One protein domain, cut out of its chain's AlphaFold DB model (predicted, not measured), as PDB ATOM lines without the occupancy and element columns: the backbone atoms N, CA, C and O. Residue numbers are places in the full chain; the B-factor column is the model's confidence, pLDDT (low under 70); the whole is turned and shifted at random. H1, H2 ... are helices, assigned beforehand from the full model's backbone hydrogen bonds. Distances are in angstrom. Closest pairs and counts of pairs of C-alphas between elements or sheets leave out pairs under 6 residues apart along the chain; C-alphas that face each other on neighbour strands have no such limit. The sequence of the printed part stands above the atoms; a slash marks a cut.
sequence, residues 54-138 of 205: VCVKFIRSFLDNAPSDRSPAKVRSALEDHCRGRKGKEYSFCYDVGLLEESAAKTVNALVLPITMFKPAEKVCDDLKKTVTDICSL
ATOM      1  N   VAL A  54      13.843 -30.733 -99.656       90.62
ATOM      2  CA  VAL A  54      14.953 -29.852 -99.235       90.62
ATOM      3  C   VAL A  54      15.096 -29.841 -97.720       90.62
ATOM      4  O   VAL A  54      16.187 -30.104 -97.224       90.62
ATOM      5  N   CYS A  55      13.992 -29.633 -96.996       91.75
ATOM      6  CA  CYS A  55      13.993 -29.640 -95.535       91.75
ATOM      7  C   CYS A  55      14.454 -30.993 -94.982       91.75
ATOM      8  O   CYS A  55      15.380 -31.044 -94.177       91.75
ATOM      9  N   VAL A  56      13.861 -32.102 -95.442       92.00
ATOM     10  CA  VAL A  56      14.164 -33.433 -94.892       92.00
ATOM     11  C   VAL A  56      15.633 -33.795 -95.120       92.00
ATOM     12  O   VAL A  56      16.303 -34.229 -94.184       92.00
ATOM     13  N   LYS A  57      16.171 -33.564 -96.327       91.69
ATOM     14  CA  LYS A  57      17.586 -33.839 -96.628       91.69
ATOM     15  C   LYS A  57      18.538 -32.947 -95.834       91.69
ATOM     16  O   LYS A  57      19.520 -33.456 -95.298       91.69
ATOM     17  N   PHE A  58      18.231 -31.656 -95.719       92.62
ATOM     18  CA  PHE A  58      19.040 -30.714 -94.945       92.62
ATOM     19  C   PHE A  58      19.102 -31.125 -93.467       92.62
ATOM     20  O   PHE A  58      20.183 -31.234 -92.891       92.62
ATOM     21  N   ILE A  59      17.952 -31.441 -92.862       92.56
ATOM     22  CA  ILE A  59      17.887 -31.828 -91.450       92.56
ATOM     23  C   ILE A  59      18.526 -33.189 -91.199       92.56
ATOM     24  O   ILE A  59      19.248 -33.322 -90.217       92.56
ATOM     25  N   ARG A  60      18.345 -34.182 -92.077       92.62
ATOM     26  CA  ARG A  60      19.070 -35.460 -91.962       92.62
ATOM     27  C   ARG A  60      20.587 -35.242 -91.999       92.62
ATOM     28  O   ARG A  60      21.275 -35.678 -91.085       92.62
ATOM     29  N   SER A  61      21.082 -34.467 -92.970       91.38
ATOM     30  CA  SER A  61      22.512 -34.140 -93.082       91.38
ATOM     31  C   SER A  61      23.058 -33.423 -91.843       91.38
ATOM     32  O   SER A  61      24.186 -33.684 -91.421       91.38
ATOM     33  N   PHE A  62      22.257 -32.544 -91.237       92.12
ATOM     34  CA  PHE A  62      22.601 -31.912 -89.970       92.12
ATOM     35  C   PHE A  62      22.625 -32.920 -88.815       92.12
ATOM     36  O   PHE A  62      23.581 -32.931 -88.048       92.12
ATOM     37  N   LEU A  63      21.599 -33.769 -88.683       90.75
ATOM     38  CA  LEU A  63      21.479 -34.743 -87.594       90.75
ATOM     39  C   LEU A  63      22.626 -35.761 -87.583       90.75
ATOM     40  O   LEU A  63      23.066 -36.122 -86.492       90.75
ATOM     41  N   ASP A  64      23.134 -36.148 -88.756       89.25
ATOM     42  CA  ASP A  64      24.295 -37.038 -88.899       89.25
ATOM     43  C   ASP A  64      25.589 -36.419 -88.345       89.25
ATOM     44  O   ASP A  64      26.460 -37.125 -87.843       89.25
ATOM     45  N   ASN A  65      25.705 -35.088 -88.401       86.25
ATOM     46  CA  ASN A  65      26.874 -34.326 -87.948       86.25
ATOM     47  C   ASN A  65      26.594 -33.511 -86.677       86.25
ATOM     48  O   ASN A  65      27.350 -32.603 -86.325       86.25
ATOM     49  N   ALA A  66      25.473 -33.776 -86.012       84.12
ATOM     50  CA  ALA A  66      25.010 -32.923 -84.937       84.12
ATOM     51  C   ALA A  66      25.848 -33.112 -83.662       84.12
ATOM     52  O   ALA A  66      26.302 -34.222 -83.364       84.12
ATOM     53  N   PRO A  67      26.019 -32.046 -82.859       82.44
ATOM     54  CA  PRO A  67      26.786 -32.119 -81.624       82.44
ATOM     55  C   PRO A  67      26.153 -33.096 -80.621       82.44
ATOM     56  O   PRO A  67      24.931 -33.283 -80.581       82.44
ATOM     57  N   SER A  68      26.998 -33.688 -79.770       81.75
ATOM     58  CA  SER A  68      26.564 -34.546 -78.657       81.75
ATOM     59  C   SER A  68      25.725 -33.779 -77.632       81.75
ATOM     60  O   SER A  68      24.776 -34.320 -77.069       81.75
ATOM     61  N   ASP A  69      26.037 -32.500 -77.426       85.69
ATOM     62  CA  ASP A  69      25.246 -31.582 -76.613       85.69
ATOM     63  C   ASP A  69      24.154 -30.917 -77.464       85.69
ATOM     64  O   ASP A  69      24.434 -30.095 -78.339       85.69
ATOM     65  N   ARG A  70      22.898 -31.275 -77.176       84.19
ATOM     66  CA  ARG A  70      21.693 -30.789 -77.866       84.19
ATOM     67  C   ARG A  70      21.036 -29.586 -77.187       84.19
ATOM     68  O   ARG A  70      19.844 -29.352 -77.376       84.19
ATOM     69  N   SER A  71      21.781 -28.805 -76.405       90.69
ATOM     70  CA  SER A  71      21.271 -27.544 -75.859       90.69
ATOM     71  C   SER A  71      20.835 -26.578 -76.978       90.69
ATOM     72  O   SER A  71      21.499 -26.501 -78.018       90.69
ATOM     73  N   PRO A  72      19.750 -25.796 -76.789       89.19
ATOM     74  CA  PRO A  72      19.208 -24.927 -77.839       89.19
ATOM     75  C   PRO A  72      20.234 -23.952 -78.427       89.19
ATOM     76  O   PRO A  72      20.263 -23.739 -79.636       89.19
ATOM     77  N   ALA A  73      21.112 -23.398 -77.586       90.44
ATOM     78  CA  ALA A  73      22.154 -22.471 -78.019       90.44
ATOM     79  C   ALA A  73      23.194 -23.144 -78.932       90.44
ATOM     80  O   ALA A  73      23.547 -22.590 -79.972       90.44
ATOM     81  N   LYS A  74      23.647 -24.357 -78.586       91.62
ATOM     82  CA  LYS A  74      24.624 -25.098 -79.394       91.62
ATOM     83  C   LYS A  74      24.024 -25.611 -80.693       91.62
ATOM     84  O   LYS A  74      24.661 -25.496 -81.733       91.62
ATOM     85  N   VAL A  75      22.794 -26.128 -80.650       92.44
ATOM     86  CA  VAL A  75      22.077 -26.568 -81.857       92.44
ATOM     87  C   VAL A  75      21.874 -25.400 -82.813       92.44
ATOM     88  O   VAL A  75      22.116 -25.552 -84.006       92.44
ATOM     89  N   ARG A  76      21.493 -24.228 -82.296       91.62
ATOM     90  CA  ARG A  76      21.357 -23.019 -83.107       91.62
ATOM     91  C   ARG A  76      22.678 -22.626 -83.773       91.62
ATOM     92  O   ARG A  76      22.698 -22.493 -84.989       91.62
ATOM     93  N   SER A  77      23.763 -22.503 -83.007       91.75
ATOM     94  CA  SER A  77      25.084 -22.154 -83.559       91.75
ATOM     95  C   SER A  77      25.541 -23.162 -84.615       91.75
ATOM     96  O   SER A  77      26.008 -22.775 -85.678       91.75
ATOM     97  N   ALA A  78      25.349 -24.461 -84.362       92.88
ATOM     98  CA  ALA A  78      25.713 -25.505 -85.311       92.88
ATOM     99  C   ALA A  78      24.882 -25.437 -86.606       92.88
ATOM    100  O   ALA A  78      25.404 -25.735 -87.676       92.88
ATOM    101  N   LEU A  79      23.602 -25.051 -86.532       92.38
ATOM    102  CA  LEU A  79      22.753 -24.843 -87.710       92.38
ATOM    103  C   LEU A  79      23.176 -23.609 -88.514       92.38
ATOM    104  O   LEU A  79      23.223 -23.679 -89.741       92.38
ATOM    105  N   GLU A  80      23.503 -22.505 -87.840       91.69
ATOM    106  CA  GLU A  80      24.026 -21.288 -88.477       91.69
ATOM    107  C   GLU A  80      25.338 -21.601 -89.224       91.69
ATOM    108  O   GLU A  80      25.476 -21.287 -90.409       91.69
ATOM    109  N   ASP A  81      26.256 -22.338 -88.592       91.38
ATOM    110  CA  ASP A  81      27.497 -22.790 -89.231       91.38
ATOM    111  C   ASP A  81      27.241 -23.769 -90.389       91.38
ATOM    112  O   ASP A  81      27.894 -23.681 -91.431       91.38
ATOM    113  N   HIS A  82      26.240 -24.647 -90.265       91.31
ATOM    114  CA  HIS A  82      25.839 -25.546 -91.348       91.31
ATOM    115  C   HIS A  82      25.289 -24.792 -92.572       91.31
ATOM    116  O   HIS A  82      25.395 -25.296 -93.691       91.31
ATOM    117  N   CYS A  83      24.738 -23.588 -92.379       91.50
ATOM    118  CA  CYS A  83      24.181 -22.734 -93.430       91.50
ATOM    119  C   CYS A  83      25.217 -21.845 -94.138       91.50
ATOM    120  O   CYS A  83      25.067 -21.582 -95.333       91.50
ATOM    121  N   ARG A  84      26.288 -21.418 -93.453       86.94
ATOM    122  CA  ARG A  84      27.284 -20.446 -93.965       86.94
ATOM    123  C   ARG A  84      28.002 -20.864 -95.259       86.94
ATOM    124  O   ARG A  84      28.472 -20.005 -95.997       86.94
ATOM    125  N   GLY A  85      28.084 -22.161 -95.557       79.75
ATOM    126  CA  GLY A  85      28.737 -22.688 -96.766       79.75
ATOM    127  C   GLY A  85      27.790 -23.127 -97.888       79.75
ATOM    128  O   GLY A  85      28.259 -23.572 -98.939       79.75
ATOM    129  N   ARG A  86      26.469 -23.061 -97.682       87.00
ATOM    130  CA  ARG A  86      25.492 -23.622 -98.625       87.00
ATOM    131  C   ARG A  86      25.119 -22.628 -99.716       87.00
ATOM    132  O   ARG A  86      25.101 -21.420 -99.510       87.00
ATOM    133  N   LYS A  87      24.806 -23.152-100.901       86.06
ATOM    134  CA  LYS A  87      24.391 -22.376-102.080       86.06
ATOM    135  C   LYS A  87      23.116 -22.965-102.680       86.06
ATOM    136  O   LYS A  87      22.745 -24.102-102.398       86.06
ATOM    137  N   GLY A  88      22.431 -22.185-103.514       87.50
ATOM    138  CA  GLY A  88      21.213 -22.624-104.194       87.50
ATOM    139  C   GLY A  88      20.026 -22.766-103.240       87.50
ATOM    140  O   GLY A  88      19.707 -21.851-102.483       87.50
ATOM    141  N   LYS A  89      19.341 -23.912-103.284       88.62
ATOM    142  CA  LYS A  89      18.076 -24.122-102.559       88.62
ATOM    143  C   LYS A  89      18.257 -24.295-101.049       88.62
ATOM    144  O   LYS A  89      17.375 -23.895-100.300       88.62
ATOM    145  N   GLU A  90      19.403 -24.811-100.606       89.94
ATOM    146  CA  GLU A  90      19.750 -24.873 -99.178       89.94
ATOM    147  C   GLU A  90      20.011 -23.475 -98.602       89.94
ATOM    148  O   GLU A  90      19.607 -23.200 -97.478       89.94
ATOM    149  N   TYR A  91      20.604 -22.562 -99.384       91.25
ATOM    150  CA  TYR A  91      20.755 -21.162 -98.970       91.25
ATOM    151  C   TYR A  91      19.390 -20.487 -98.798       91.25
ATOM    152  O   TYR A  91      19.145 -19.854 -97.777       91.25
ATOM    153  N   SER A  92      18.476 -20.682 -99.760       90.12
ATOM    154  CA  SER A  92      17.096 -20.184 -99.651       90.12
ATOM    155  C   SER A  92      16.396 -20.734 -98.408       90.12
ATOM    156  O   SER A  92      15.786 -19.974 -97.669       90.12
ATOM    157  N   PHE A  93      16.546 -22.033 -98.128       92.12
ATOM    158  CA  PHE A  93      16.008 -22.646 -96.914       92.12
ATOM    159  C   PHE A  93      16.554 -21.975 -95.644       92.12
ATOM    160  O   PHE A  93      15.785 -21.586 -94.768       92.12
ATOM    161  N   CYS A  94      17.874 -21.793 -95.547       92.69
ATOM    162  CA  CYS A  94      18.506 -21.118 -94.412       92.69
ATOM    163  C   CYS A  94      18.021 -19.670 -94.253       92.69
ATOM    164  O   CYS A  94      17.811 -19.211 -93.127       92.69
ATOM    165  N   TYR A  95      17.807 -18.978 -95.375       91.19
ATOM    166  CA  TYR A  95      17.277 -17.623 -95.394       91.19
ATOM    167  C   TYR A  95      15.845 -17.559 -94.840       91.19
ATOM    168  O   TYR A  95      15.573 -16.754 -93.945       91.19
ATOM    169  N   ASP A  96      14.965 -18.452 -95.300       90.44
ATOM    170  CA  ASP A  96      13.545 -18.493 -94.923       90.44
ATOM    171  C   ASP A  96      13.329 -18.867 -93.444       90.44
ATOM    172  O   ASP A  96      12.370 -18.423 -92.806       90.44
ATOM    173  N   VAL A  97      14.228 -19.677 -92.872       90.69
ATOM    174  CA  VAL A  97      14.135 -20.150 -91.478       90.69
ATOM    175  C   VAL A  97      14.843 -19.221 -90.480       90.69
ATOM    176  O   VAL A  97      14.635 -19.335 -89.271       90.69
ATOM    177  N   GLY A  98      15.646 -18.267 -90.956       91.44
ATOM    178  CA  GLY A  98      16.312 -17.297 -90.084       91.44
ATOM    179  C   GLY A  98      17.704 -17.696 -89.599       91.44
ATOM    180  O   GLY A  98      18.154 -17.185 -88.580       91.44
ATOM    181  N   LEU A  99      18.375 -18.631 -90.277       91.75
ATOM    182  CA  LEU A  99      19.706 -19.125 -89.885       91.75
ATOM    183  C   LEU A  99      20.863 -18.270 -90.432       91.75
ATOM    184  O   LEU A  99      22.025 -18.564 -90.163       91.75
ATOM    185  N   LEU A 100      20.555 -17.238 -91.218       89.75
ATOM    186  CA  LEU A 100      21.521 -16.271 -91.729       89.75
ATOM    187  C   LEU A 100      21.362 -14.942 -90.987       89.75
ATOM    188  O   LEU A 100      20.257 -14.565 -90.606       89.75
ATOM    189  N   GLU A 101      22.459 -14.205 -90.821       84.06
ATOM    190  CA  GLU A 101      22.448 -12.901 -90.136       84.06
ATOM    191  C   GLU A 101      21.599 -11.854 -90.878       84.06
ATOM    192  O   GLU A 101      21.018 -10.967 -90.258       84.06
ATOM    193  N   GLU A 102      21.475 -11.991 -92.199       83.88
ATOM    194  CA  GLU A 102      20.647 -11.130 -93.051       83.88
ATOM    195  C   GLU A 102      19.155 -11.503 -93.024       83.88
ATOM    196  O   GLU A 102      18.314 -10.763 -93.538       83.88
ATOM    197  N   SER A 103      18.795 -12.648 -92.438       85.25
ATOM    198  CA  SER A 103      17.408 -13.093 -92.400       85.25
ATOM    199  C   SER A 103      16.589 -12.310 -91.379       85.25
ATOM    200  O   SER A 103      16.874 -12.296 -90.184       85.25
ATOM    201  N   ALA A 104      15.462 -11.756 -91.825       77.75
ATOM    202  CA  ALA A 104      14.493 -11.097 -90.944       77.75
ATOM    203  C   ALA A 104      13.610 -12.082 -90.140       77.75
ATOM    204  O   ALA A 104      12.838 -11.666 -89.270       77.75
ATOM    205  N   ALA A 105      13.677 -13.383 -90.444       80.06
ATOM    206  CA  ALA A 105      12.798 -14.399 -89.877       80.06
ATOM    207  C   ALA A 105      13.145 -14.725 -88.412       80.06
ATOM    208  O   ALA A 105      14.278 -15.041 -88.067       80.06
ATOM    209  N   LYS A 106      12.129 -14.720 -87.537       77.06
ATOM    210  CA  LYS A 106      12.249 -15.097 -86.112       77.06
ATOM    211  C   LYS A 106      11.838 -16.553 -85.836       77.06
ATOM    212  O   LYS A 106      11.487 -16.900 -84.710       77.06
ATOM    213  N   THR A 107      11.845 -17.403 -86.863       86.12
ATOM    214  CA  THR A 107      11.308 -18.776 -86.829       86.12
ATOM    215  C   THR A 107      12.342 -19.838 -86.450       86.12
ATOM    216  O   THR A 107      11.970 -20.992 -86.255       86.12
ATOM    217  N   VAL A 108      13.605 -19.459 -86.219       88.12
ATOM    218  CA  VAL A 108      14.703 -20.359 -85.807       88.12
ATOM    219  C   VAL A 108      14.323 -21.251 -84.623       88.12
ATOM    220  O   VAL A 108      14.643 -22.438 -84.604       88.12
ATOM    221  N   ASN A 109      13.579 -20.721 -83.648       88.88
ATOM    222  CA  ASN A 109      13.141 -21.496 -82.483       88.88
ATOM    223  C   ASN A 109      12.197 -22.652 -82.854       88.88
ATOM    224  O   ASN A 109      12.263 -23.708 -82.228       88.88
ATOM    225  N   ALA A 110      11.359 -22.485 -83.883       88.69
ATOM    226  CA  ALA A 110      10.482 -23.545 -84.379       88.69
ATOM    227  C   ALA A 110      11.273 -24.702 -85.009       88.69
ATOM    228  O   ALA A 110      10.778 -25.822 -85.042       88.69
ATOM    229  N   LEU A 111      12.508 -24.447 -85.455       90.75
ATOM    230  CA  LEU A 111      13.420 -25.473 -85.948       90.75
ATOM    231  C   LEU A 111      14.278 -26.089 -84.828       90.75
ATOM    232  O   LEU A 111      14.407 -27.308 -84.734       90.75
ATOM    233  N   VAL A 112      14.857 -25.251 -83.965       92.06
ATOM    234  CA  VAL A 112      15.790 -25.679 -82.910       92.06
ATOM    235  C   VAL A 112      15.096 -26.563 -81.874       92.06
ATOM    236  O   VAL A 112      15.639 -27.603 -81.496       92.06
ATOM    237  N   LEU A 113      13.888 -26.195 -81.429       91.19
ATOM    238  CA  LEU A 113      13.185 -26.913 -80.360       91.19
ATOM    239  C   LEU A 113      12.905 -28.389 -80.716       91.19
ATOM    240  O   LEU A 113      13.334 -29.255 -79.949       91.19
ATOM    241  N   PRO A 114      12.299 -28.729 -81.875       91.38
ATOM    242  CA  PRO A 114      12.141 -30.120 -82.309       91.38
ATOM    243  C   PRO A 114      13.436 -30.943 -82.318       91.38
ATOM    244  O   PRO A 114      13.428 -32.112 -81.936       91.38
ATOM    245  N   ILE A 115      14.556 -30.330 -82.712       91.25
ATOM    246  CA  ILE A 115      15.863 -30.995 -82.783       91.25
ATOM    247  C   ILE A 115      16.416 -31.275 -81.381       91.25
ATOM    248  O   ILE A 115      16.980 -32.346 -81.152       91.25
ATOM    249  N   THR A 116      16.231 -30.352 -80.428       91.12
ATOM    250  CA  THR A 116      16.608 -30.580 -79.018       91.12
ATOM    251  C   THR A 116      15.789 -31.693 -78.361       91.12
ATOM    252  O   THR A 116      16.274 -32.371 -77.462       91.12
ATOM    253  N   MET A 117      14.568 -31.929 -78.854       90.88
ATOM    254  CA  MET A 117      13.685 -33.018 -78.423       90.88
ATOM    255  C   MET A 117      13.941 -34.343 -79.158       90.88
ATOM    256  O   MET A 117      13.135 -35.263 -79.038       90.88
ATOM    257  N   PHE A 118      15.026 -34.447 -79.934       88.25
ATOM    258  CA  PHE A 118      15.387 -35.648 -80.698       88.25
ATOM    259  C   PHE A 118      14.290 -36.120 -81.668       88.25
ATOM    260  O   PHE A 118      14.161 -37.316 -81.940       88.25
ATOM    261  N   LYS A 119      13.486 -35.195 -82.211       90.62
ATOM    262  CA  LYS A 119      12.508 -35.551 -83.245       90.62
ATOM    263  C   LYS A 119      13.218 -35.948 -84.552       90.62
ATOM    264  O   LYS A 119      14.229 -35.333 -84.900       90.62
ATOM    265  N   PRO A 120      12.682 -36.929 -85.302       90.38
ATOM    266  CA  PRO A 120      13.211 -37.295 -86.613       90.38
ATOM    267  C   PRO A 120      12.950 -36.182 -87.640       90.38
ATOM    268  O   PRO A 120      12.034 -35.372 -87.472       90.38
ATOM    269  N   ALA A 121      13.748 -36.146 -88.709       91.44
ATOM    270  CA  ALA A 121      13.766 -35.052 -89.685       91.44
ATOM    271  C   ALA A 121      12.391 -34.752 -90.307       91.44
ATOM    272  O   ALA A 121      12.028 -33.592 -90.483       91.44
ATOM    273  N   GLU A 122      11.592 -35.783 -90.575       90.38
ATOM    274  CA  GLU A 122      10.244 -35.675 -91.139       90.38
ATOM    275  C   GLU A 122       9.328 -34.872 -90.210       90.38
ATOM    276  O   GLU A 122       8.649 -33.941 -90.637       90.38
ATOM    277  N   LYS A 123       9.382 -35.170 -88.907       90.19
ATOM    278  CA  LYS A 123       8.566 -34.497 -87.888       90.19
ATOM    279  C   LYS A 123       9.043 -33.079 -87.598       90.19
ATOM    280  O   LYS A 123       8.231 -32.217 -87.276       90.19
ATOM    281  N   VAL A 124      10.343 -32.827 -87.730       92.06
ATOM    282  CA  VAL A 124      10.893 -31.465 -87.667       92.06
ATOM    283  C   VAL A 124      10.338 -30.627 -88.825       92.06
ATOM    284  O   VAL A 124       9.867 -29.513 -88.604       92.06
ATOM    285  N   CYS A 125      10.319 -31.176 -90.043       91.44
ATOM    286  CA  CYS A 125       9.776 -30.492 -91.217       91.44
ATOM    287  C   CYS A 125       8.244 -30.330 -91.169       91.44
ATOM    288  O   CYS A 125       7.743 -29.290 -91.594       91.44
ATOM    289  N   ASP A 126       7.509 -31.294 -90.599       89.94
ATOM    290  CA  ASP A 126       6.068 -31.175 -90.300       89.94
ATOM    291  C   ASP A 126       5.773 -29.942 -89.428       89.94
ATOM    292  O   ASP A 126       4.854 -29.167 -89.706       89.94
ATOM    293  N   ASP A 127       6.542 -29.761 -88.350       88.31
ATOM    294  CA  ASP A 127       6.364 -28.646 -87.416       88.31
ATOM    295  C   ASP A 127       6.816 -27.313 -88.035       88.31
ATOM    296  O   ASP A 127       6.147 -26.288 -87.869       88.31
ATOM    297  N   LEU A 128       7.888 -27.332 -88.832       89.56
ATOM    298  CA  LEU A 128       8.380 -26.151 -89.539       89.56
ATOM    299  C   LEU A 128       7.390 -25.654 -90.599       89.56
ATOM    300  O   LEU A 128       7.157 -24.450 -90.694       89.56
ATOM    301  N   LYS A 129       6.741 -26.564 -91.337       89.12
ATOM    302  CA  LYS A 129       5.727 -26.242 -92.357       89.12
ATOM    303  C   LYS A 129       4.542 -25.450 -91.798       89.12
ATOM    304  O   LYS A 129       3.956 -24.638 -92.507       89.12
ATOM    305  N   LYS A 130       4.186 -25.665 -90.526       87.38
ATOM    306  CA  LYS A 130       3.113 -24.909 -89.851       87.38
ATOM    307  C   LYS A 130       3.503 -23.454 -89.596       87.38
ATOM    308  O   LYS A 130       2.629 -22.603 -89.486       87.38
ATOM    309  N   THR A 131       4.802 -23.184 -89.478       86.69
ATOM    310  CA  THR A 131       5.340 -21.851 -89.177       86.69
ATOM    311  C   THR A 131       5.734 -21.109 -90.453       86.69
ATOM    312  O   THR A 131       5.490 -19.914 -90.573       86.69
ATOM    313  N   VAL A 132       6.328 -21.824 -91.412       85.50
ATOM    314  CA  VAL A 132       6.781 -21.305 -92.706       85.50
ATOM    315  C   VAL A 132       6.078 -22.104 -93.804       85.50
ATOM    316  O   VAL A 132       6.511 -23.197 -94.168       85.50
ATOM    317  N   THR A 133       4.966 -21.574 -94.314       81.88
ATOM    318  CA  THR A 133       4.060 -22.287 -95.235       81.88
ATOM    319  C   THR A 133       4.722 -22.706 -96.548       81.88
ATOM    320  O   THR A 133       4.380 -23.753 -97.096       81.88
ATOM    321  N   ASP A 134       5.708 -21.940 -97.016       83.56
ATOM    322  CA  ASP A 134       6.362 -22.153 -98.312       83.56
ATOM    323  C   ASP A 134       7.631 -23.015 -98.242       83.56
ATOM    324  O   ASP A 134       8.195 -23.374 -99.277       83.56
ATOM    325  N   ILE A 135       8.062 -23.431 -97.045       87.75
ATOM    326  CA  ILE A 135       9.354 -24.113 -96.871       87.75
ATOM    327  C   ILE A 135       9.434 -25.452 -97.617       87.75
ATOM    328  O   ILE A 135      10.475 -25.817 -98.161       87.75
ATOM    329  N   CYS A 136       8.317 -26.181 -97.702       87.81
ATOM    330  CA  CYS A 136       8.248 -27.473 -98.389       87.81
ATOM    331  C   CYS A 136       8.058 -27.357 -99.909       87.81
ATOM    332  O   CYS A 136       8.152 -28.358-100.630       87.81
ATOM    333  N   SER A 137       7.827 -26.144-100.416       83.69
ATOM    334  CA  SER A 137       7.793 -25.862-101.853       83.69
ATOM    335  C   SER A 137       9.203 -25.827-102.455       83.69
ATOM    336  O   SER A 137       9.365 -26.055-103.658       83.69
ATOM    337  N   LEU A 138      10.237 -25.618-101.626       85.62
ATOM    338  CA  LEU A 138      11.637 -25.691-102.036       85.62
ATOM    339  C   LEU A 138      11.999 -27.119-102.462       85.62
ATOM    340  O   LEU A 138      11.867 -28.073-101.694       85.62
TER     341      LEU A 138
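This is residues 54 to 138 of the 205 residues of an uncharacterized protein of Fasciola hepatica (UniProt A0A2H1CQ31). Five short helices make a rounded ball: H1 and H4 lie between H5 on one side and H2 with H3 on the opposite side. The printed part has 85 residues, with H1 to H5 in chain order and no named strand, class all helix. It is compact, radius of gyration of the C-alphas 11.4 A, spanning 29 by 24 by 21 A.

Find C-alpha 72 at (19.208, -24.927, -77.839); H2, residues 72 to 83, runs 16.5 A from there. H3 holds residues 89 to 97, H4 108 to 116. H1, 54 to 64, and H5, 121 to 131, each run 15.7 A; H5 ends at (5.340, -21.851, -89.177).

H2 touches H4 with residues 72 to 76 alone, closest C-alphas Pro 72 and Val 112, 6.2 A. At Cys 83 alone H2 only just touches H3, with 3 pairs of C-alphas within 8 A; they form a helical hairpin. H4 and H5, another, touch at a shallow tilt of 28 degrees, closest C-alphas Pro 114 and Val 124, 5.7 A. H1 touches H5, closest C-alphas Val 56 and Ala 121, 5.5 A. Every O i to N i+4 pair is within hydrogen-bond range in H1, H2 and H3; 3 of 5 are in H4, 5 of 7 in H5.

The farthest C-alphas, Asp 69 and Ser 137, are 31.2 A apart. The printed part has no cut and no long link; no printed residue is under 70 in pLDDT.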